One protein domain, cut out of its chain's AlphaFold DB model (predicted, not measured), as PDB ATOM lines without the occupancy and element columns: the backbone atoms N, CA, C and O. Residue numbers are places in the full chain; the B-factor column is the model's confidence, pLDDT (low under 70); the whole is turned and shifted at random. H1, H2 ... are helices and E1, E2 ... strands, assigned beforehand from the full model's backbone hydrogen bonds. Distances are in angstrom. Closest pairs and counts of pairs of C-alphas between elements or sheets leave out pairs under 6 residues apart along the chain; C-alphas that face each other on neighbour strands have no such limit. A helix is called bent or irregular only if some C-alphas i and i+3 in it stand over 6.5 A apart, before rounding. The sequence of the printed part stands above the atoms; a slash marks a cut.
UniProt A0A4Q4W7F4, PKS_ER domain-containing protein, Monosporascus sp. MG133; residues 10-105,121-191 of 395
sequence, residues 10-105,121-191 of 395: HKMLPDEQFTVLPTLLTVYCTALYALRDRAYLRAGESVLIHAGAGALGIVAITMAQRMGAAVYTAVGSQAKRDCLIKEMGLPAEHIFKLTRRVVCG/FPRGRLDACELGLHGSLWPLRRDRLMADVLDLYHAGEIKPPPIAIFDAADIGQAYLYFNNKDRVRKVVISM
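What this domain is: This is residues 10 to 105 and 121 to 191 of the 395 residues of the protein "PKS_ER domain-containing protein" of Monosporascus sp. MG133 (UniProt A0A4Q4W7F4). The model has two lobes of unequal size with a long helix, H1, running between them: the larger lobe is a small sheet, E3 E2 E1 E4, with H2 and H3 over one face, and the smaller is the strand pair E5 and E6 with H5 packed on it. H1 begins near the small lobe and reaches the E4 edge of the larger sheet with its residues 34 to 39; it packs on H2, and H4 crosses it. The printed part has 167 residues with five named helices and six named strands, in the order H1 E1 H2 E2 H3 E3 E4 H4 E5 H5 E6. E3, E2 and E1 are parallel, E4 meets E1 only at a point, and E5 and E6 are parallel; the class is mixed, helices and strands. The whole is compact, with a radius of gyration of the C-alphas of 16.3 A and spans of 46 by 37 by 30 A.

Where its parts are: H1, residues 21 to 39, begins at C-alpha 21 (313.581, 284.568, 210.579) and is 25.9 A long. It has a kink of 26 degrees near residue 28 and is irregular, but only just: C-alphas 23 and 26 are 6.8 A apart. E1 is residues 46 to 50, and H2, residues 55 to 66, is 17.0 A long. E2, residues 70 to 75, begins at C-alpha 70 (301.711, 260.573, 220.329) and is 16.9 A long. H3 is residues 78 to 88, 14.8 A, E3 is residues 95 to 97, and E4 is residues 124 to 127. H4, residues 139 to 154, is 22.9 A long. E5 is residues 163 to 167, 13.2 A, H5 is residues 171 to 179, 12.3 A, and E6, residues 186 to 190, ends at C-alpha 190 (307.888, 292.057, 202.992).

How they stand to each other: In the sheet E3 E2 E1 E4, E2 and E1 are parallel at 18 degrees, with N 49 and O 72 within hydrogen-bond range at 2.8 A. E3 and E2 are parallel at 27 degrees, with N 96 and O 73 at 2.8 A. E1 and E4 meet only at a point, where C-alphas 46 and 124 face each other at 4.8 A. H2 is on the sheet at a height of 9.6 A, over E2 and E1, and runs along the strands, at 7 degrees to E1 on the local plane. H3 is on the same face, at a height of 9.9 A. E1, H2, E2 and E2, H3, E3 are strand-helix-strand units, each two parallel neighbour strands with a helix between, with right-handed crossovers. H1 only grazes the sheet, with residues 34 to 39. H1 touches H2 with its residues 27 to 35 alone, at a steep tilt of 53 degrees, the same way; the closest C-alphas are those of Val 27 and Leu 56, 5.0 A. H4 touches H1 at a steep tilt of 65 degrees, opposite ways; the closest C-alphas are those of Cys 29 and Leu 145, 5.5 A. H2 and H4 are apart. The C-alphas of Ala 55 in H2 and Lys 186 in E6, the closest of the two elements, are 5.5 A apart. E5 and E6 are parallel at 29 degrees, with N 164 and O 186 at 2.8 A; E5, H5, E6 is a third such unit, also right-handed. The closest C-alphas of E5 and H5 are those of Phe 166 and Ala 174, 6.0 A. Every O i to N i+4 pair is within hydrogen-bond range in H3 and H5, and 10 of 15 are in H1, 7 of 8 in H2 and 11 of 12 in H4.

The domain as a whole: The two C-alphas farthest apart are those of Pro 14 and Gly 105, 49.1 A. Residues 106 to 120 are not printed, and C-alphas 105 and 121 are 9.0 A apart across the cut. The link from E4 to H4 is long, with 11 residues, and residues 134 to 140, of which 139 to 140 belong to H4, stand free. Mean pLDDT of the printed part is 81.3; residues 99 to 105 and 121 to 140 are under 70.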
ATOM      1  N   HIS A  10     316.124 290.504 218.244       82.81
ATOM      2  CA  HIS A  10     317.365 289.762 218.046       82.81
ATOM      3  C   HIS A  10     318.129 290.382 216.870       82.81
ATOM      4  O   HIS A  10     317.506 290.908 215.943       82.81
ATOM      5  N   LYS A  11     319.464 290.356 216.913       87.81
ATOM      6  CA  LYS A  11     320.309 290.850 215.822       87.81
ATOM      7  C   LYS A  11     320.525 289.718 214.821       87.81
ATOM      8  O   LYS A  11     321.214 288.765 215.148       87.81
ATOM      9  N   MET A  12     319.971 289.869 213.624       89.62
ATOM     10  CA  MET A  12     320.121 288.889 212.548       89.62
ATOM     11  C   MET A  12     321.582 288.737 212.096       89.62
ATOM     12  O   MET A  12     322.357 289.702 212.146       89.62
ATOM     13  N   LEU A  13     321.932 287.535 211.644       91.00
ATOM     14  CA  LEU A  13     323.178 287.244 210.936       91.00
ATOM     15  C   LEU A  13     323.119 287.786 209.489       91.00
ATOM     16  O   LEU A  13     322.025 288.025 208.974       91.00
ATOM     17  N   PRO A  14     324.266 288.017 208.817       88.44
ATOM     18  CA  PRO A  14     324.300 288.652 207.492       88.44
ATOM     19  C   PRO A  14     323.604 287.863 206.370       88.44
ATOM     20  O   PRO A  14     323.222 288.450 205.361       88.44
ATOM     21  N   ASP A  15     323.472 286.550 206.535       90.12
ATOM     22  CA  ASP A  15     322.890 285.588 205.596       90.12
ATOM     23  C   ASP A  15     321.410 285.254 205.887       90.12
ATOM     24  O   ASP A  15     320.742 284.600 205.081       90.12
ATOM     25  N   GLU A  16     320.860 285.731 207.009       91.62
ATOM     26  CA  GLU A  16     319.466 285.490 207.382       91.62
ATOM     27  C   GLU A  16     318.484 286.405 206.634       91.62
ATOM     28  O   GLU A  16     318.634 287.624 206.564       91.62
ATOM     29  N   GLN A  17     317.394 285.820 206.135       91.62
ATOM     30  CA  GLN A  17     316.380 286.544 205.361       91.62
ATOM     31  C   GLN A  17     315.318 287.187 206.264       91.62
ATOM     32  O   GLN A  17     314.693 286.507 207.092       91.62
ATOM     33  N   PHE A  18     315.026 288.477 206.048       90.88
ATOM     34  CA  PHE A  18     314.005 289.233 206.794       90.88
ATOM     35  C   PHE A  18     312.593 288.642 206.671       90.88
ATOM     36  O   PHE A  18     311.769 288.804 207.570       90.88
ATOM     37  N   THR A  19     312.309 287.913 205.592       92.19
ATOM     38  CA  THR A  19     311.034 287.215 205.373       92.19
ATOM     39  C   THR A  19     310.952 285.840 206.038       92.19
ATOM     40  O   THR A  19     309.850 285.306 206.161       92.19
ATOM     41  N   VAL A  20     312.072 285.271 206.503       91.94
ATOM     42  CA  VAL A  20     312.143 283.912 207.066       91.94
ATOM     43  C   VAL A  20     312.295 283.937 208.584       91.94
ATOM     44  O   VAL A  20     311.471 283.335 209.276       91.94
ATOM     45  N   LEU A  21     313.282 284.648 209.140       90.62
ATOM     46  CA  LEU A  21     313.581 284.568 210.579       90.62
ATOM     47  C   LEU A  21     312.401 284.976 211.495       90.62
ATOM     48  O   LEU A  21     312.076 284.227 212.424       90.62
ATOM     49  N   PRO A  22     311.650 286.070 211.224       86.50
ATOM     50  CA  PRO A  22     310.480 286.444 212.032       86.50
ATOM     51  C   PRO A  22     309.349 285.403 211.993       86.50
ATOM     52  O   PRO A  22     308.410 285.430 212.800       86.50
ATOM     53  N   THR A  23     309.400 284.466 211.043       90.00
ATOM     54  CA  THR A  23     308.378 283.431 210.899       90.00
ATOM     55  C   THR A  23     308.534 282.335 211.942       90.00
ATOM     56  O   THR A  23     307.509 281.862 212.439       90.00
ATOM     57  N   LEU A  24     309.777 282.037 212.338       90.62
ATOM     58  CA  LEU A  24     310.166 281.037 213.331       90.62
ATOM     59  C   LEU A  24     309.800 281.465 214.754       90.62
ATOM     60  O   LEU A  24     309.038 280.775 215.434       90.62
ATOM     61  N   LEU A  25     310.309 282.628 215.179       87.25
ATOM     62  CA  LEU A  25     310.362 283.043 216.586       87.25
ATOM     63  C   LEU A  25     309.014 282.908 217.303       87.25
ATOM     64  O   LEU A  25     308.917 282.202 218.302       87.25
ATOM     65  N   THR A  26     307.945 283.511 216.772       83.62
ATOM     66  CA  THR A  26     306.623 283.486 217.426       83.62
ATOM     67  C   THR A  26     306.082 282.067 217.610       83.62
ATOM     68  O   THR A  26     305.517 281.760 218.658       83.62
ATOM     69  N   VAL A  27     306.215 281.198 216.601       88.62
ATOM     70  CA  VAL A  27     305.574 279.871 216.622       88.62
ATOM     71  C   VAL A  27     306.399 278.856 217.405       88.62
ATOM     72  O   VAL A  27     305.832 278.148 218.235       88.62
ATOM     73  N   TYR A  28     307.723 278.843 217.235       91.56
ATOM     74  CA  TYR A  28     308.601 277.937 217.975       91.56
ATOM     75  C   TYR A  28     308.723 278.331 219.452       91.56
ATOM     76  O   TYR A  28     308.620 277.450 220.301       91.56
ATOM     77  N   CYS A  29     308.806 279.628 219.797       88.81
ATOM     78  CA  CYS A  29     308.772 280.049 221.206       88.81
ATOM     79  C   CYS A  29     307.447 279.657 221.877       88.81
ATOM     80  O   CYS A  29     307.454 279.204 223.020       88.81
ATOM     81  N   THR A  30     306.309 279.790 221.177       86.00
ATOM     82  CA  THR A  30     305.003 279.357 221.712       86.00
ATOM     83  C   THR A  30     304.958 277.841 221.899       86.00
ATOM     84  O   THR A  30     304.520 277.377 222.949       86.00
ATOM     85  N   ALA A  31     305.422 277.066 220.912       89.81
ATOM     86  CA  ALA A  31     305.420 275.606 220.966       89.81
ATOM     87  C   ALA A  31     306.347 275.065 222.066       89.81
ATOM     88  O   ALA A  31     305.904 274.259 222.878       89.81
ATOM     89  N   LEU A  32     307.592 275.549 222.159       89.31
ATOM     90  CA  LEU A  32     308.516 275.182 223.238       89.31
ATOM     91  C   LEU A  32     307.954 275.570 224.607       89.31
ATOM     92  O   LEU A  32     307.890 274.729 225.499       89.31
ATOM     93  N   TYR A  33     307.465 276.800 224.774       86.38
ATOM     94  CA  TYR A  33     306.875 277.215 226.045       86.38
ATOM     95  C   TYR A  33     305.670 276.344 226.439       86.38
ATOM     96  O   TYR A  33     305.549 275.941 227.594       86.38
ATOM     97  N   ALA A  34     304.791 276.009 225.491       83.75
ATOM     98  CA  ALA A  34     303.633 275.160 225.747       83.75
ATOM     99  C   ALA A  34     304.032 273.713 226.093       83.75
ATOM    100  O   ALA A  34     303.608 273.193 227.124       83.75
ATOM    101  N   LEU A  35     304.847 273.067 225.256       87.25
ATOM    102  CA  LEU A  35     305.141 271.632 225.343       87.25
ATOM    103  C   LEU A  35     306.244 271.320 226.369       87.25
ATOM    104  O   LEU A  35     306.101 270.397 227.169       87.25
ATOM    105  N   ARG A  36     307.322 272.109 226.400       87.81
ATOM    106  CA  ARG A  36     308.476 271.897 227.288       87.81
ATOM    107  C   ARG A  36     308.271 272.552 228.655       87.81
ATOM    108  O   ARG A  36     308.318 271.867 229.668       87.81
ATOM    109  N   ASP A  37     308.001 273.859 228.691       83.12
ATOM    110  CA  ASP A  37     308.029 274.643 229.942       83.12
ATOM    111  C   ASP A  37     306.710 274.600 230.745       83.12
ATOM    112  O   ASP A  37     306.679 274.987 231.920       83.12
ATOM    113  N   ARG A  38     305.595 274.213 230.109       82.56
ATOM    114  CA  ARG A  38     304.247 274.221 230.711       82.56
ATOM    115  C   ARG A  38     303.614 272.839 230.809       82.56
ATOM    116  O   ARG A  38     303.105 272.516 231.881       82.56
ATOM    117  N   ALA A  39     303.639 272.043 229.741       80.06
ATOM    118  CA  ALA A  39     303.169 270.657 229.781       80.06
ATOM    119  C   ALA A  39     304.172 269.724 230.471       80.06
ATOM    120  O   ALA A  39     303.749 268.800 231.165       80.06
ATOM    121  N   TYR A  40     305.476 269.996 230.306       86.50
ATOM    122  CA  TYR A  40     306.568 269.057 230.591       86.50
ATOM    123  C   TYR A  40     306.385 267.727 229.846       86.50
ATOM    124  O   TYR A  40     306.590 266.663 230.430       86.50
ATOM    125  N   LEU A  41     305.969 267.817 228.576       88.81
ATOM    126  CA  LEU A  41     305.630 266.684 227.716       88.81
ATOM    127  C   LEU A  41     306.800 265.697 227.623       88.81
ATOM    128  O   LEU A  41     307.945 266.103 227.417       88.81
ATOM    129  N   ARG A  42     306.506 264.405 227.765       89.56
ATOM    130  CA  ARG A  42     307.498 263.320 227.747       89.56
ATOM    131  C   ARG A  42     307.267 262.358 226.586       89.56
ATOM    132  O   ARG A  42     306.156 262.236 226.071       89.56
ATOM    133  N   ALA A  43     308.313 261.622 226.225       93.19
ATOM    134  CA  ALA A  43     308.203 260.521 225.277       93.19
ATOM    135  C   ALA A  43     307.167 259.488 225.760       93.19
ATOM    136  O   ALA A  43     307.112 259.157 226.946       93.19
ATOM    137  N   GLY A  44     306.328 259.007 224.842       89.19
ATOM    138  CA  GLY A  44     305.212 258.102 225.125       89.19
ATOM    139  C   GLY A  44     303.937 258.765 225.669       89.19
ATOM    140  O   GLY A  44     302.904 258.101 225.741       89.19
ATOM    141  N   GLU A  45     303.950 260.056 226.024       89.31
ATOM    142  CA  GLU A  45     302.719 260.784 226.370       89.31
ATOM    143  C   GLU A  45     301.922 261.176 225.117       89.31
ATOM    144  O   GLU A  45     302.444 261.199 224.004       89.31
ATOM    145  N   SER A  46     300.634 261.492 225.286       86.12
ATOM    146  CA  SER A  46     299.761 261.951 224.197       86.12
ATOM    147  C   SER A  46     299.489 263.454 224.283       86.12
ATOM    148  O   SER A  46     299.321 264.002 225.373       86.12
ATOM    149  N   VAL A  47     299.374 264.135 223.140       87.06
ATOM    150  CA  VAL A  47     299.027 265.567 223.076       87.06
ATOM    151  C   VAL A  47     297.966 265.844 222.013       87.06
ATOM    152  O   VAL A  47     298.014 265.284 220.920       87.06
ATOM    153  N   LEU A  48     297.008 266.723 222.332       88.12
ATOM    154  CA  LEU A  48     295.995 267.209 221.397       88.12
ATOM    155  C   LEU A  48     296.343 268.626 220.931       88.12
ATOM    156  O   LEU A  48     296.383 269.569 221.719       88.12
ATOM    157  N   ILE A  49     296.559 268.792 219.628       87.19
ATOM    158  CA  ILE A  49     296.914 270.075 219.019       87.19
ATOM    159  C   ILE A  49     295.737 270.563 218.176       87.19
ATOM    160  O   ILE A  49     295.452 270.034 217.099       87.19
ATOM    161  N   HIS A  50     295.032 271.587 218.651       84.88
ATOM    162  CA  HIS A  50     293.971 272.225 217.872       84.88
ATOM    163  C   HIS A  50     294.530 273.004 216.674       84.88
ATOM    164  O   HIS A  50     295.627 273.554 216.728       84.88
ATOM    165  N   ALA A  51     293.752 273.056 215.587       84.56
ATOM    166  CA  ALA A  51     294.111 273.742 214.344       84.56
ATOM    167  C   ALA A  51     295.484 273.315 213.779       84.56
ATOM    168  O   ALA A  51     296.273 274.156 213.348       84.56
ATOM    169  N   GLY A  52     295.754 272.002 213.746       86.06
ATOM    170  CA  GLY A  52     297.067 271.432 213.406       86.06
ATOM    171  C   GLY A  52     297.668 271.917 212.089       86.06
ATOM    172  O   GLY A  52     298.862 272.152 212.021       86.06
ATOM    173  N   ALA A  53     296.847 272.160 211.067       88.25
ATOM    174  CA  ALA A  53     297.288 272.680 209.768       88.25
ATOM    175  C   ALA A  53     297.495 274.215 209.736       88.25
ATOM    176  O   ALA A  53     297.463 274.824 208.669       88.25
ATOM    177  N   GLY A  54     297.607 274.875 210.891       86.50
ATOM    178  CA  GLY A  54     298.043 276.269 211.009       86.50
ATOM    179  C   GLY A  54     299.534 276.363 211.342       86.50
ATOM    180  O   GLY A  54     300.117 275.415 211.850       86.50
ATOM    181  N   ALA A  55     300.151 277.529 211.132       86.00
ATOM    182  CA  ALA A  55     301.597 277.712 211.318       86.00
ATOM    183  C   ALA A  55     302.124 277.322 212.718       86.00
ATOM    184  O   ALA A  55     303.198 276.740 212.820       86.00
ATOM    185  N   LEU A  56     301.372 277.614 213.789       87.75
ATOM    186  CA  LEU A  56     301.698 277.137 215.141       87.75
ATOM    187  C   LEU A  56     301.405 275.641 215.309       87.75
ATOM    188  O   LEU A  56     302.181 274.946 215.953       87.75
ATOM    189  N   GLY A  57     300.306 275.152 214.731       89.50
ATOM    190  CA  GLY A  57     299.905 273.748 214.804       89.50
ATOM    191  C   GLY A  57     300.959 272.821 214.204       89.50
ATOM    192  O   GLY A  57     301.390 271.898 214.880       89.50
ATOM    193  N   ILE A  58     301.444 273.128 212.997       90.44
ATOM    194  CA  ILE A  58     302.488 272.362 212.300       90.44
ATOM    195  C   ILE A  58     303.755 272.312 213.152       90.44
ATOM    196  O   ILE A  58     304.273 271.235 213.415       90.44
ATOM    197  N   VAL A  59     304.208 273.459 213.660       92.25
ATOM    198  CA  VAL A  59     305.402 273.536 214.513       92.25
ATOM    199  C   VAL A  59     305.218 272.768 215.826       92.25
ATOM    200  O   VAL A  59     306.116 272.036 216.232       92.25
ATOM    201  N   ALA A  60     304.055 272.867 216.472       92.25
ATOM    202  CA  ALA A  60     303.760 272.103 217.679       92.25
ATOM    203  C   ALA A  60     303.693 270.586 217.409       92.25
ATOM    204  O   ALA A  60     304.176 269.817 218.236       92.25
ATOM    205  N   ILE A  61     303.159 270.158 216.256       93.06
ATOM    206  CA  ILE A  61     303.163 268.756 215.805       93.06
ATOM    207  C   ILE A  61     304.612 268.278 215.632       93.06
ATOM    208  O   ILE A  61     304.989 267.291 216.260       93.06
ATOM    209  N   THR A  62     305.440 269.017 214.877       92.88
ATOM    210  CA  THR A  62     306.864 268.702 214.662       92.88
ATOM    211  C   THR A  62     307.613 268.542 215.982       92.88
ATOM    212  O   THR A  62     308.347 267.573 216.176       92.88
ATOM    213  N   MET A  63     307.432 269.488 216.908       92.94
ATOM    214  CA  MET A  63     308.122 269.474 218.198       92.94
ATOM    215  C   MET A  63     307.624 268.340 219.101       92.94
ATOM    216  O   MET A  63     308.442 267.663 219.714       92.94
ATOM    217  N   ALA A  64     306.319 268.067 219.143       93.38
ATOM    218  CA  ALA A  64     305.777 266.954 219.919       93.38
ATOM    219  C   ALA A  64     306.231 265.582 219.382       93.38
ATOM    220  O   ALA A  64     306.615 264.723 220.175       93.38
ATOM    221  N   GLN A  65     306.272 265.398 218.056       93.38
ATOM    222  CA  GLN A  65     306.836 264.195 217.427       93.38
ATOM    223  C   GLN A  65     308.316 264.007 217.804       93.38
ATOM    224  O   GLN A  65     308.713 262.908 218.182       93.38
ATOM    225  N   ARG A  66     309.123 265.079 217.792       92.81
ATOM    226  CA  ARG A  66     310.534 265.046 218.240       92.81
ATOM    227  C   ARG A  66     310.709 264.719 219.717       92.81
ATOM    228  O   ARG A  66     311.674 264.061 220.081       92.81
ATOM    229  N   MET A  67     309.772 265.148 220.558       93.19
ATOM    230  CA  MET A  67     309.734 264.794 221.981       93.19
ATOM    231  C   MET A  67     309.242 263.353 222.222       93.19
ATOM    232  O   MET A  67     309.124 262.940 223.373       93.19
ATOM    233  N   GLY A  68     308.953 262.581 221.165       93.00
ATOM    234  CA  GLY A  68     308.495 261.193 221.246       93.00
ATOM    235  C   GLY A  68     307.038 261.039 221.684       93.00
ATOM    236  O   GLY A  68     306.664 259.970 222.167       93.00
ATOM    237  N   ALA A  69     306.220 262.090 221.579       92.31
ATOM    238  CA  ALA A  69     304.819 262.066 221.990       92.31
ATOM    239  C   ALA A  69     303.878 261.614 220.861       92.31
ATOM    240  O   ALA A  69     304.070 261.938 219.686       92.31
ATOM    241  N   ALA A  70     302.801 260.920 221.230       92.00
ATOM    242  CA  ALA A  70     301.711 260.573 220.329       92.00
ATOM    243  C   ALA A  70     300.846 261.813 220.050       92.00
ATOM    244  O   ALA A  70     300.175 262.350 220.938       92.00
ATOM    245  N   VAL A  71     300.868 262.288 218.805       93.06
ATOM    246  CA  VAL A  71     300.184 263.525 218.417       93.06
ATOM    247  C   VAL A  71     298.800 263.241 217.845       93.06
ATOM    248  O   VAL A  71     298.657 262.508 216.867       93.06
ATOM    249  N   TYR A  72     297.802 263.902 218.428       91.62
ATOM    250  CA  TYR A  72     296.427 264.000 217.956       91.62
ATOM    251  C   TYR A  72     296.133 265.438 217.530       91.62
ATOM    252  O   TYR A  72     296.651 266.392 218.113       91.62
ATOM    253  N   THR A  73     295.276 265.641 216.531       92.19
ATOM    254  CA  THR A  73     294.965 266.994 216.049       92.19
ATOM    255  C   THR A  73     293.564 267.122 215.462       92.19
ATOM    256  O   THR A  73     292.901 266.132 215.168       92.19
ATOM    257  N   ALA A  74     293.091 268.358 215.289       88.25
ATOM    258  CA  ALA A  74     291.812 268.649 214.652       88.25
ATOM    259  C   ALA A  74     291.935 269.732 213.569       88.25
ATOM    260  O   ALA A  74     292.539 270.786 213.790       88.25
ATOM    261  N   VAL A  75     291.307 269.492 212.411       89.44
ATOM    262  CA  VAL A  75     291.341 270.364 211.221       89.44
ATOM    263  C   VAL A  75     289.946 270.655 210.661       89.44
ATOM    264  O   VAL A  75     289.015 269.865 210.812       89.44
ATOM    265  N   GLY A  76     289.786 271.817 210.023       86.88
ATOM    266  CA  GLY A  76     288.489 272.300 209.529       86.88
ATOM    267  C   GLY A  76     288.046 271.758 208.163       86.88
ATOM    268  O   GLY A  76     286.867 271.869 207.834       86.88
ATOM    269  N   SER A  77     288.953 271.180 207.372       88.25
ATOM    270  CA  SER A  77     288.705 270.766 205.984       88.25
ATOM    271  C   SER A  77     289.521 269.533 205.587       88.25
ATOM    272  O   SER A  77     290.484 269.172 206.265       88.25
ATOM    273  N   GLN A  78     289.126 268.886 204.483       89.94
ATOM    274  CA  GLN A  78     289.795 267.682 203.982       89.94
ATOM    275  C   GLN A  78     291.189 268.001 203.420       89.94
ATOM    276  O   GLN A  78     292.144 267.367 203.842       89.94
ATOM    277  N   ALA A  79     291.346 269.073 202.634       89.62
ATOM    278  CA  ALA A  79     292.656 269.512 202.134       89.62
ATOM    279  C   ALA A  79     293.692 269.719 203.262       89.62
ATOM    280  O   ALA A  79     294.863 269.370 203.126       89.62
ATOM    281  N   LYS A  80     293.248 270.226 204.423       90.94
ATOM    282  CA  LYS A  80     294.087 270.360 205.625       90.94
ATOM    283  C   LYS A  80     294.415 269.032 206.306       90.94
ATOM    284  O   LYS A  80     295.471 268.926 206.918       90.94
ATOM    285  N   ARG A  81     293.532 268.037 206.215       91.75
ATOM    286  CA  ARG A  81     293.798 266.669 206.681       91.75
ATOM    287  C   ARG A  81     294.829 265.992 205.787       91.75
ATOM    288  O   ARG A  81     295.815 265.483 206.303       91.75
ATOM    289  N   ASP A  82     294.633 266.056 204.475       91.88
ATOM    290  CA  ASP A  82     295.501 265.415 203.482       91.88
ATOM    291  C   ASP A  82     296.924 265.991 203.537       91.88
ATOM    292  O   ASP A  82     297.898 265.241 203.512       91.88
ATOM    293  N   CYS A  83     297.046 267.312 203.719       90.44
ATOM    294  CA  CYS A  83     298.314 267.993 203.990       90.44
ATOM    295  C   CYS A  83     299.024 267.434 205.238       90.44
ATOM    296  O   CYS A  83     300.187 267.059 205.154       90.44
ATOM    297  N   LEU A  84     298.338 267.294 206.382       91.81
ATOM    298  CA  LEU A  84     298.958 266.750 207.600       91.81
ATOM    299  C   LEU A  84     299.337 265.264 207.487       91.81
ATOM    300  O   LEU A  84     300.343 264.854 208.061       91.81
ATOM    301  N   ILE A  85     298.574 264.461 206.741       94.00
ATOM    302  CA  ILE A  85     298.945 263.064 206.465       94.00
ATOM    303  C   ILE A  85     300.211 263.030 205.596       94.00
ATOM    304  O   ILE A  85     301.172 262.341 205.930       94.00
ATOM    305  N   LYS A  86     300.237 263.806 204.504       91.50
ATOM    306  CA  LYS A  86     301.311 263.781 203.502       91.50
ATOM    307  C   LYS A  86     302.612 264.448 203.961       91.50
ATOM    308  O   LYS A  86     303.683 263.946 203.647       91.50
ATOM    309  N   GLU A  87     302.527 265.587 204.646       88.88
ATOM    310  CA  GLU A  87     303.690 266.415 205.011       88.88
ATOM    311  C   GLU A  87     304.195 266.133 206.434       88.88
ATOM    312  O   GLU A  87     305.396 266.228 206.673       88.88
ATOM    313  N   MET A  88     303.307 265.759 207.368       89.81
ATOM    314  CA  MET A  88     303.659 265.512 208.780       89.81
ATOM    315  C   MET A  88     303.632 264.029 209.180       89.81
ATOM    316  O   MET A  88     303.932 263.706 210.332       89.81
ATOM    317  N   GLY A  89     303.248 263.125 208.270       91.88
ATOM    318  CA  GLY A  89     303.185 261.683 208.533       91.88
ATOM    319  C   GLY A  89     302.194 261.287 209.632       91.88
ATOM    320  O   GLY A  89     302.370 260.249 210.267       91.88
ATOM    321  N   LEU A  90     301.181 262.118 209.913       93.12
ATOM    322  CA  LEU A  90     300.204 261.816 210.960       93.12
ATOM    323  C   LEU A  90     299.223 260.720 210.502       93.12
ATOM    324  O   LEU A  90     298.642 260.859 209.421       93.12
ATOM    325  N   PRO A  91     298.962 259.683 211.326       93.19
ATOM    326  CA  PRO A  91     297.944 258.678 211.030       93.19
ATOM    327  C   PRO A  91     296.566 259.318 210.829       93.19
ATOM    328  O   PRO A  91     296.189 260.263 211.532       93.19
ATOM    329  N   ALA A  92     295.782 258.808 209.879       92.38
ATOM    330  CA  ALA A  92     294.495 259.404 209.524       92.38
ATOM    331  C   ALA A  92     293.506 259.384 210.706       92.38
ATOM    332  O   ALA A  92     292.710 260.314 210.866       92.38
ATOM    333  N   GLU A  93     293.578 258.354 211.544       92.44
ATOM    334  CA  GLU A  93     292.841 258.145 212.791       92.44
ATOM    335  C   GLU A  93     293.188 259.157 213.897       92.44
ATOM    336  O   GLU A  93     292.366 259.398 214.781       92.44
ATOM    337  N   HIS A  94     294.356 259.805 213.833       92.00
ATOM    338  CA  HIS A  94     294.769 260.843 214.782       92.00
ATOM    339  C   HIS A  94     294.267 262.249 214.397       92.00
ATOM    340  O   HIS A  94     294.464 263.204 215.156       92.00
ATOM    341  N   ILE A  95     293.615 262.395 213.234       92.69
ATOM    342  CA  ILE A  95     293.156 263.683 212.698       92.69
ATOM    343  C   ILE A  95     291.626 263.769 212.713       92.69
ATOM    344  O   ILE A  95     290.925 263.180 211.885       92.69
ATOM    345  N   PHE A  96     291.102 264.583 213.627       90.19
ATOM    346  CA  PHE A  96     289.672 264.797 213.830       90.19
ATOM    347  C   PHE A  96     289.122 265.975 213.013       90.19
ATOM    348  O   PHE A  96     289.806 266.965 212.738       90.19
ATOM    349  N   LYS A  97     287.830 265.919 212.671       83.06
ATOM    350  CA  LYS A  97     287.124 267.046 212.046       83.06
ATOM    351  C   LYS A  97     286.751 268.083 213.107       83.06
ATOM    352  O   LYS A  97     285.982 267.788 214.023       83.06
ATOM    353  N   LEU A  98     287.255 269.307 212.959       70.19
ATOM    354  CA  LEU A  98     287.001 270.424 213.868       70.19
ATOM    355  C   LEU A  98     285.536 270.886 213.754       70.19
ATOM    356  O   LEU A  98     285.186 271.753 212.954       70.19
ATOM    357  N   THR A  99     284.660 270.290 214.561       54.78
ATOM    358  CA  THR A  99     283.289 270.769 214.784       54.78
ATOM    359  C   THR A  99     283.249 271.643 216.043       54.78
ATOM    360  O   THR A  99     284.112 271.524 216.908       54.78
ATOM    361  N   ARG A 100     282.270 272.556 216.155       40.91
ATOM    362  CA  ARG A 100     282.231 273.666 217.144       40.91
ATOM    363  C   ARG A 100     282.189 273.274 218.644       40.91
ATOM    364  O   ARG A 100     281.933 274.141 219.475       40.91
ATOM    365  N   ARG A 101     282.400 272.008 219.016       29.97
ATOM    366  CA  ARG A 101     282.485 271.544 220.413       29.97
ATOM    367  C   ARG A 101     283.529 270.437 220.566       29.97
ATOM    368  O   ARG A 101     283.212 269.264 220.392       29.97
ATOM    369  N   VAL A 102     284.730 270.815 220.989       33.50
ATOM    370  CA  VAL A 102     285.613 269.946 221.775       33.50
ATOM    371  C   VAL A 102     285.727 270.611 223.143       33.50
ATOM    372  O   VAL A 102     286.016 271.801 223.220       33.50
ATOM    373  N   VAL A 103     285.384 269.879 224.200       25.89
ATOM    374  CA  VAL A 103     285.471 270.330 225.595       25.89
ATOM    375  C   VAL A 103     286.088 269.178 226.367       25.89
ATOM    376  O   VAL A 103     285.474 268.111 226.464       25.89
ATOM    377  N   CYS A 104     287.303 269.377 226.865       28.69
ATOM    378  CA  CYS A 104     288.059 268.350 227.560       28.69
ATOM    379  C   CYS A 104     287.731 268.351 229.060       28.69
ATOM    380  O   CYS A 104     287.798 269.372 229.740       28.69
ATOM    381  N   GLY A 105     287.360 267.180 229.571       24.77
ATOM    382  CA  GLY A 105     287.104 266.905 230.984       24.77
ATOM    383  C   GLY A 105     287.206 265.399 231.207       24.77
ATOM    384  O   GLY A 105     286.756 264.627 230.359       24.77
ATOM    385  N   PHE A 121     290.221 261.732 225.957       33.50
ATOM    386  CA  PHE A 121     291.534 261.256 225.524       33.50
ATOM    387  C   PHE A 121     292.223 260.463 226.645       33.50
ATOM    388  O   PHE A 121     292.212 260.912 227.797       33.50
ATOM    389  N   PRO A 122     292.874 259.327 226.340       30.84
ATOM    390  CA  PRO A 122     293.716 258.639 227.308       30.84
ATOM    391  C   PRO A 122     294.965 259.486 227.598       30.84
ATOM    392  O   PRO A 122     295.826 259.642 226.743       30.84
ATOM    393  N   ARG A 123     295.054 260.036 228.817       33.09
ATOM    394  CA  ARG A 123     296.243 260.722 229.374       33.09
ATOM    395  C   ARG A 123     296.910 261.734 228.419       33.09
ATOM    396  O   ARG A 123     298.099 261.631 228.130       33.09
ATOM    397  N   GLY A 124     296.155 262.747 227.989       35.38
ATOM    398  CA  GLY A 124     296.700 263.931 227.316       35.38
ATOM    399  C   GLY A 124     296.665 265.173 228.207       35.38
ATOM    400  O   GLY A 124     295.617 265.494 228.764       35.38
ATOM    401  N   ARG A 125     297.798 265.876 228.349       42.91
ATOM    402  CA  ARG A 125     297.943 267.057 229.223       42.91
ATOM    403  C   ARG A 125     298.393 268.300 228.445       42.91
ATOM    404  O   ARG A 125     299.488 268.791 228.683       42.91
ATOM    405  N   LEU A 126     297.542 268.817 227.555       38.38
ATOM    406  CA  LEU A 126     297.373 270.257 227.269       38.38
ATOM    407  C   LEU A 126     296.299 270.479 226.192       38.38
ATOM    408  O   LEU A 126     296.345 269.825 225.154       38.38
ATOM    409  N   ASP A 127     295.435 271.477 226.389       37.16
ATOM    410  CA  ASP A 127     294.724 272.145 225.293       37.16
ATOM    411  C   ASP A 127     295.549 273.367 224.868       37.16
ATOM    412  O   ASP A 127     295.572 274.388 225.558       37.16
ATOM    413  N   ALA A 128     296.241 273.284 223.729       35.00
ATOM    414  CA  ALA A 128     297.026 274.393 223.178       35.00
ATOM    415  C   ALA A 128     296.140 275.443 222.464       35.00
ATOM    416  O   ALA A 128     296.374 275.798 221.308       35.00
ATOM    417  N   CYS A 129     295.107 275.943 223.146       33.62
ATOM    418  CA  CYS A 129     294.320 277.087 222.684       33.62
ATOM    419  C   CYS A 129     295.122 278.380 222.874       33.62
ATOM    420  O   CYS A 129     295.437 278.737 224.004       33.62
ATOM    421  N   GLU A 130     295.446 279.039 221.755       38.78
ATOM    422  CA  GLU A 130     296.074 280.366 221.624       38.78
ATOM    423  C   GLU A 130     296.713 280.929 222.905       38.78
ATOM    424  O   GLU A 130     296.201 281.851 223.545       38.78
ATOM    425  N   LEU A 131     297.907 280.421 223.230       41.66
ATOM    426  CA  LEU A 131     298.856 281.124 224.092       41.66
ATOM    427  C   LEU A 131     299.316 282.395 223.369       41.66
ATOM    428  O   LEU A 131     300.392 282.450 222.777       41.66
ATOM    429  N   GLY A 132     298.475 283.428 223.402       38.31
ATOM    430  CA  GLY A 132     298.831 284.751 222.927       38.31
ATOM    431  C   GLY A 132     300.063 285.225 223.688       38.31
ATOM    432  O   GLY A 132     299.974 285.525 224.880       38.31
ATOM    433  N   LEU A 133     301.205 285.328 222.997       43.50
ATOM    434  CA  LEU A 133     302.473 285.872 223.509       43.50
ATOM    435  C   LEU A 133     302.386 287.398 223.764       43.50
ATOM    436  O   LEU A 133     303.307 288.161 223.473       43.50
ATOM    437  N   HIS A 134     301.249 287.877 224.265       40.34
ATOM    438  CA  HIS A 134     300.824 289.266 224.207       40.34
ATOM    439  C   HIS A 134     301.369 290.084 225.389       40.34
ATOM    440  O   HIS A 134     300.636 290.526 226.273       40.34
ATOM    441  N   GLY A 135     302.690 290.284 225.404       41.88
ATOM    442  CA  GLY A 135     303.397 291.263 226.242       41.88
ATOM    443  C   GLY A 135     303.515 290.957 227.744       41.88
ATOM    444  O   GLY A 135     304.404 291.504 228.390       41.88
ATOM    445  N   SER A 136     302.675 290.082 228.302       43.41
ATOM    446  CA  SER A 136     302.665 289.716 229.730       43.41
ATOM    447  C   SER A 136     303.612 288.567 230.101       43.41
ATOM    448  O   SER A 136     303.851 288.324 231.284       43.41
ATOM    449  N   LEU A 137     304.180 287.872 229.111       48.78
ATOM    450  CA  LEU A 137     305.215 286.862 229.332       48.78
ATOM    451  C   LEU A 137     306.522 287.515 229.791       48.78
ATOM    452  O   LEU A 137     307.077 288.382 229.107       48.78
ATOM    453  N   TRP A 138     306.973 287.069 230.968       52.84
ATOM    454  CA  TRP A 138     308.097 287.602 231.734       52.84
ATOM    455  C   TRP A 138     309.373 287.750 230.884       52.84
ATOM    456  O   TRP A 138     309.731 286.778 230.211       52.84
ATOM    457  N   PRO A 139     310.090 288.897 230.941       55.81
ATOM    458  CA  PRO A 139     311.241 289.174 230.076       55.81
ATOM    459  C   PRO A 139     312.258 288.026 230.021       55.81
ATOM    460  O   PRO A 139     312.486 287.466 228.955       55.81
ATOM    461  N   LEU A 140     312.727 287.556 231.185       57.62
ATOM    462  CA  LEU A 140     313.785 286.537 231.276       57.62
ATOM    463  C   LEU A 140     313.439 285.185 230.620       57.62
ATOM    464  O   LEU A 140     314.344 284.437 230.268       57.62
ATOM    465  N   ARG A 141     312.150 284.832 230.467       71.19
ATOM    466  CA  ARG A 141     311.770 283.597 229.751       71.19
ATOM    467  C   ARG A 141     311.769 283.790 228.241       71.19
ATOM    468  O   ARG A 141     312.037 282.835 227.522       71.19
ATOM    469  N   ARG A 142     311.451 284.996 227.762       72.88
ATOM    470  CA  ARG A 142     311.407 285.305 226.330       72.88
ATOM    471  C   ARG A 142     312.800 285.246 225.725       72.88
ATOM    472  O   ARG A 142     312.969 284.575 224.718       72.88
ATOM    473  N   ASP A 143     313.762 285.895 226.370       78.56
ATOM    474  CA  ASP A 143     315.132 286.013 225.869       78.56
ATOM    475  C   ASP A 143     315.765 284.620 225.718       78.56
ATOM    476  O   ASP A 143     316.285 284.286 224.656       78.56
ATOM    477  N   ARG A 144     315.586 283.758 226.732       85.06
ATOM    478  CA  ARG A 144     315.980 282.344 226.678       85.06
ATOM    479  C   ARG A 144     315.257 281.566 225.576       85.06
ATOM    480  O   ARG A 144     315.913 280.878 224.816       85.06
ATOM    481  N   LEU A 145     313.927 281.657 225.479       86.94
ATOM    482  CA  LEU A 145     313.176 280.936 224.441       86.94
ATOM    483  C   LEU A 145     313.571 281.380 223.028       86.94
ATOM    484  O   LEU A 145     313.595 280.553 222.125       86.94
ATOM    485  N   MET A 146     313.879 282.663 222.829       87.19
ATOM    486  CA  MET A 146     314.369 283.162 221.547       87.19
ATOM    487  C   MET A 146     315.761 282.608 221.238       87.19
ATOM    488  O   MET A 146     315.946 282.122 220.129       87.19
ATOM    489  N   ALA A 147     316.688 282.614 222.204       89.00
ATOM    490  CA  ALA A 147     318.004 281.988 222.056       89.00
ATOM    491  C   ALA A 147     317.885 280.487 221.733       89.00
ATOM    492  O   ALA A 147     318.328 280.079 220.666       89.00
ATOM    493  N   ASP A 148     317.155 279.713 222.551       91.25
ATOM    494  CA  ASP A 148     316.907 278.277 222.336       91.25
ATOM    495  C   ASP A 148     316.398 277.987 220.901       91.25
ATOM    496  O   ASP A 148     316.778 276.997 220.282       91.25
ATOM    497  N   VAL A 149     315.507 278.831 220.357       92.44
ATOM    498  CA  VAL A 149     314.950 278.673 218.996       92.44
ATOM    499  C   VAL A 149     315.961 279.008 217.904       92.44
ATOM    500  O   VAL A 149     315.922 278.391 216.842       92.44
ATOM    501  N   LEU A 150     316.828 279.991 218.134       92.62
ATOM    502  CA  LEU A 150     317.841 280.413 217.171       92.62
ATOM    503  C   LEU A 150     318.989 279.406 217.123       92.62
ATOM    504  O   LEU A 150     319.343 278.978 216.031       92.62
ATOM    505  N   ASP A 151     319.443 278.912 218.276       93.75
ATOM    506  CA  ASP A 151     320.440 277.840 218.371       93.75
ATOM    507  C   ASP A 151     319.966 276.584 217.612       93.75
ATOM    508  O   ASP A 151     320.681 276.053 216.763       93.75
ATOM    509  N   LEU A 152     318.709 276.164 217.823       93.88
ATOM    510  CA  LEU A 152     318.087 275.056 217.081       93.88
ATOM    511  C   LEU A 152     317.950 275.331 215.571       93.88
ATOM    512  O   LEU A 152     317.906 274.393 214.774       93.88
ATOM    513  N   TYR A 153     317.813 276.593 215.157       94.25
ATOM    514  CA  TYR A 153     317.703 276.961 213.744       94.25
ATOM    515  C   TYR A 153     319.077 276.968 213.063       94.25
ATOM    516  O   TYR A 153     319.226 276.383 211.992       94.25
ATOM    517  N   HIS A 154     320.087 277.550 213.711       93.25
ATOM    518  CA  HIS A 154     321.474 277.594 213.235       93.25
ATOM    519  C   HIS A 154     322.129 276.209 213.224       93.25
ATOM    520  O   HIS A 154     322.880 275.902 212.302       93.25
ATOM    521  N   ALA A 155     321.769 275.326 214.160       94.19
ATOM    522  CA  ALA A 155     322.142 273.908 214.130       94.19
ATOM    523  C   ALA A 155     321.474 273.109 212.986       94.19
ATOM    524  O   ALA A 155     321.739 271.918 212.822       94.19
ATOM    525  N   GLY A 156     320.569 273.721 212.211       92.25
ATOM    526  CA  GLY A 156     319.794 273.050 211.165       92.25
ATOM    527  C   GLY A 156     318.744 272.069 211.699       92.25
ATOM    528  O   GLY A 156     318.093 271.372 210.913       92.25
ATOM    529  N   GLU A 157     318.550 272.008 213.022       92.88
ATOM    530  CA  GLU A 157     317.587 271.110 213.636       92.88
ATOM    531  C   GLU A 157     316.163 271.505 213.262       92.88
ATOM    532  O   GLU A 157     315.402 270.638 212.831       92.88
ATOM    533  N   ILE A 158     315.769 272.772 213.410       93.56
ATOM    534  CA  ILE A 158     314.415 273.234 213.064       93.56
ATOM    535  C   ILE A 158     314.366 273.936 211.705       93.56
ATOM    536  O   ILE A 158     315.329 274.542 211.248       93.56
ATOM    537  N   LYS A 159     313.202 273.871 211.048       91.50
ATOM    538  CA  LYS A 159     312.963 274.476 209.728       91.50
ATOM    539  C   LYS A 159     311.847 275.523 209.796       91.50
ATOM    540  O   LYS A 159     310.922 275.363 210.604       91.50
ATOM    541  N   PRO A 160     311.887 276.577 208.959       89.44
ATOM    542  CA  PRO A 160     310.787 277.528 208.866       89.44
ATOM    543  C   PRO A 160     309.493 276.815 208.443       89.44
ATOM    544  O   PRO A 160     309.538 275.917 207.597       89.44
ATOM    545  N   PRO A 161     308.333 277.179 209.023       86.44
ATOM    546  CA  PRO A 161     307.051 276.661 208.556       86.44
ATOM    547  C   PRO A 161     306.802 277.123 207.109       86.44
ATOM    548  O   PRO A 161     307.346 278.150 206.712       86.44
ATOM    549  N   PRO A 162     305.941 276.457 206.322       87.94
ATOM    550  CA  PRO A 162     305.589 276.923 204.981       87.94
ATOM    551  C   PRO A 162     305.100 278.384 204.981       87.94
ATOM    552  O   PRO A 162     304.125 278.715 205.664       87.94
ATOM    553  N   ILE A 163     305.756 279.257 204.208       91.94
ATOM    554  CA  ILE A 163     305.458 280.699 204.146       91.94
ATOM    555  C   ILE A 163     304.855 281.118 202.804       91.94
ATOM    556  O   ILE A 163     305.122 280.513 201.768       91.94
ATOM    557  N   ALA A 164     304.024 282.156 202.840       92.81
ATOM    558  CA  ALA A 164     303.537 282.892 201.681       92.81
ATOM    559  C   ALA A 164     303.895 284.370 201.887       92.81
ATOM    560  O   ALA A 164     303.418 284.990 202.843       92.81
ATOM    561  N   ILE A 165     304.774 284.892 201.033       94.94
ATOM    562  CA  ILE A 165     305.291 286.260 201.102       94.94
ATOM    563  C   ILE A 165     304.470 287.134 200.151       94.94
ATOM    564  O   ILE A 165     304.210 286.737 199.017       94.94
ATOM    565  N   PHE A 166     304.076 288.310 200.624       95.31
ATOM    566  CA  PHE A 166     303.401 289.355 199.859       95.31
ATOM    567  C   PHE A 166     304.155 290.669 200.051       95.31
ATOM    568  O   PHE A 166     304.725 290.900 201.119       95.31
ATOM    569  N   ASP A 167     304.147 291.536 199.046       95.56
ATOM    570  CA  ASP A 167     304.670 292.893 199.188       95.56
ATOM    571  C   ASP A 167     303.749 293.748 200.083       95.56
ATOM    572  O   ASP A 167     302.546 293.496 200.196       95.56
ATOM    573  N   ALA A 168     304.302 294.781 200.719       93.62
ATOM    574  CA  ALA A 168     303.548 295.761 201.495       93.62
ATOM    575  C   ALA A 168     302.451 296.486 200.690       93.62
ATOM    576  O   ALA A 168     301.413 296.838 201.257       93.62
ATOM    577  N   ALA A 169     302.651 296.701 199.386       93.81
ATOM    578  CA  ALA A 169     301.636 297.246 198.485       93.81
ATOM    579  C   ALA A 169     300.457 296.269 198.287       93.81
ATOM    580  O   ALA A 169     299.301 296.692 198.240       93.81
ATOM    581  N   ASP A 170     300.729 294.961 198.282       94.12
ATOM    582  CA  ASP A 170     299.754 293.882 198.071       94.12
ATOM    583  C   ASP A 170     299.069 293.404 199.364       94.12
ATOM    584  O   ASP A 170     298.468 292.325 199.411       94.12
ATOM    585  N   ILE A 171     299.099 294.210 200.431       91.75
ATOM    586  CA  ILE A 171     298.527 293.854 201.739       91.75
ATOM    587  C   ILE A 171     297.055 293.407 201.653       91.75
ATOM    588  O   ILE A 171     296.631 292.518 202.392       91.75
ATOM    589  N   GLY A 172     296.276 293.948 200.707       91.50
ATOM    590  CA  GLY A 172     294.905 293.501 200.432       91.50
ATOM    591  C   GLY A 172     294.829 292.039 199.969       91.50
ATOM    592  O   GLY A 172     294.018 291.272 200.492       91.50
ATOM    593  N   GLN A 173     295.716 291.621 199.060       91.44
ATOM    594  CA  GLN A 173     295.823 290.226 198.618       91.44
ATOM    595  C   GLN A 173     296.312 289.320 199.751       91.44
ATOM    596  O   GLN A 173     295.777 288.226 199.941       91.44
ATOM    597  N   ALA A 174     297.248 289.803 200.573       93.19
ATOM    598  CA  ALA A 174     297.702 289.085 201.757       93.19
ATOM    599  C   ALA A 174     296.553 288.820 202.753       93.19
ATOM    600  O   ALA A 174     296.449 287.715 203.290       93.19
ATOM    601  N   TYR A 175     295.643 289.783 202.960       91.94
ATOM    602  CA  TYR A 175     294.435 289.596 203.776       91.94
ATOM    603  C   TYR A 175     293.428 288.621 203.149       91.94
ATOM    604  O   TYR A 175     292.866 287.791 203.867       91.94
ATOM    605  N   LEU A 176     293.207 288.671 201.831       91.12
ATOM    606  CA  LEU A 176     292.343 287.708 201.133       91.12
ATOM    607  C   LEU A 176     292.894 286.278 201.255       91.12
ATOM    608  O   LEU A 176     292.163 285.359 201.630       91.12
ATOM    609  N   TYR A 177     294.200 286.102 201.042       90.88
ATOM    610  CA  TYR A 177     294.892 284.831 201.242       90.88
ATOM    611  C   TYR A 177     294.857 284.373 202.708       90.88
ATOM    612  O   TYR A 177     294.634 283.194 202.990       90.88
ATOM    613  N   PHE A 178     295.021 285.295 203.664       89.31
ATOM    614  CA  PHE A 178     294.905 284.995 205.090       89.31
ATOM    615  C   PHE A 178     293.501 284.491 205.456       89.31
ATOM    616  O   PHE A 178     293.381 283.509 206.189       89.31
ATOM    617  N   ASN A 179     292.451 285.107 204.912       86.81
ATOM    618  CA  ASN A 179     291.058 284.745 205.179       86.81
ATOM    619  C   ASN A 179     290.606 283.442 204.493       86.81
ATOM    620  O   ASN A 179     289.544 282.912 204.835       86.81
ATOM    621  N   ASN A 180     291.397 282.882 203.571       86.69
ATOM    622  CA  ASN A 180     291.112 281.577 202.986       86.69
ATOM    623  C   ASN A 180     291.166 280.472 204.066       86.69
ATOM    624  O   ASN A 180     292.191 280.237 204.711       86.69
ATOM    625  N   LYS A 181     290.047 279.759 204.248       79.00
ATOM    626  CA  LYS A 181     289.886 278.713 205.275       79.00
ATOM    627  C   LYS A 181     290.829 277.527 205.084       79.00
ATOM    628  O   LYS A 181     291.190 276.897 206.079       79.00
ATOM    629  N   ASP A 182     291.270 277.261 203.858       81.56
ATOM    630  CA  ASP A 182     292.173 276.159 203.513       81.56
ATOM    631  C   ASP A 182     293.655 276.553 203.544       81.56
ATOM    632  O   ASP A 182     294.529 275.708 203.369       81.56
ATOM    633  N   ARG A 183     293.972 277.806 203.898       86.38
ATOM    634  CA  ARG A 183     295.349 278.275 204.090       86.38
ATOM    635  C   ARG A 183     296.102 277.453 205.141       86.38
ATOM    636  O   ARG A 183     295.709 277.433 206.310       86.38
ATOM    637  N   VAL A 184     297.216 276.854 204.724       78.31
ATOM    638  CA  VAL A 184     298.177 276.134 205.584       78.31
ATOM    639  C   VAL A 184     299.380 277.017 205.965       78.31
ATOM    640  O   VAL A 184     299.927 276.916 207.060       78.31
ATOM    641  N   ARG A 185     299.765 277.946 205.077       80.56
ATOM    642  CA  ARG A 185     300.988 278.757 205.191       80.56
ATOM    643  C   ARG A 185     300.887 279.899 206.217       80.56
ATOM    644  O   ARG A 185     299.800 280.444 206.466       80.56
ATOM    645  N   LYS A 186     302.032 280.306 206.781       88.19
ATOM    646  CA  LYS A 186     302.196 281.590 207.486       88.19
ATOM    647  C   LYS A 186     302.290 282.712 206.449       88.19
ATOM    648  O   LYS A 186     302.993 282.570 205.457       88.19
ATOM    649  N   VAL A 187     301.561 283.802 206.669       91.88
ATOM    650  CA  VAL A 187     301.586 284.978 205.785       91.88
ATOM    651  C   VAL A 187     302.665 285.935 206.276       91.88
ATOM    652  O   VAL A 187     302.759 286.181 207.480       91.88
ATOM    653  N   VAL A 188     303.473 286.440 205.351       94.00
ATOM    654  CA  VAL A 188     304.563 287.388 205.592       94.00
ATOM    655  C   VAL A 188     304.346 288.593 204.690       94.00
ATOM    656  O   VAL A 188     304.075 288.423 203.504       94.00
ATOM    657  N   ILE A 189     304.470 289.795 205.247       94.81
ATOM    658  CA  ILE A 189     304.509 291.038 204.474       94.81
ATOM    659  C   ILE A 189     305.974 291.461 204.394       94.81
ATOM    660  O   ILE A 189     306.575 291.728 205.436       94.81
ATOM    661  N   SER A 190     306.557 291.483 203.195       94.69
ATOM    662  CA  SER A 190     307.888 292.057 202.992       94.69
ATOM    663  C   SER A 190     307.787 293.575 202.854       94.69
ATOM    664  O   SER A 190     306.884 294.103 202.206       94.69
ATOM    665  N   MET A 191     308.736 294.265 203.481       91.94
ATOM    666  CA  MET A 191     308.949 295.710 203.379       91.94
ATOM    667  C   MET A 191     310.245 296.024 202.604       91.94
ATOM    668  O   MET A 191     310.740 297.145 202.676       91.94
TER     669      MET A 191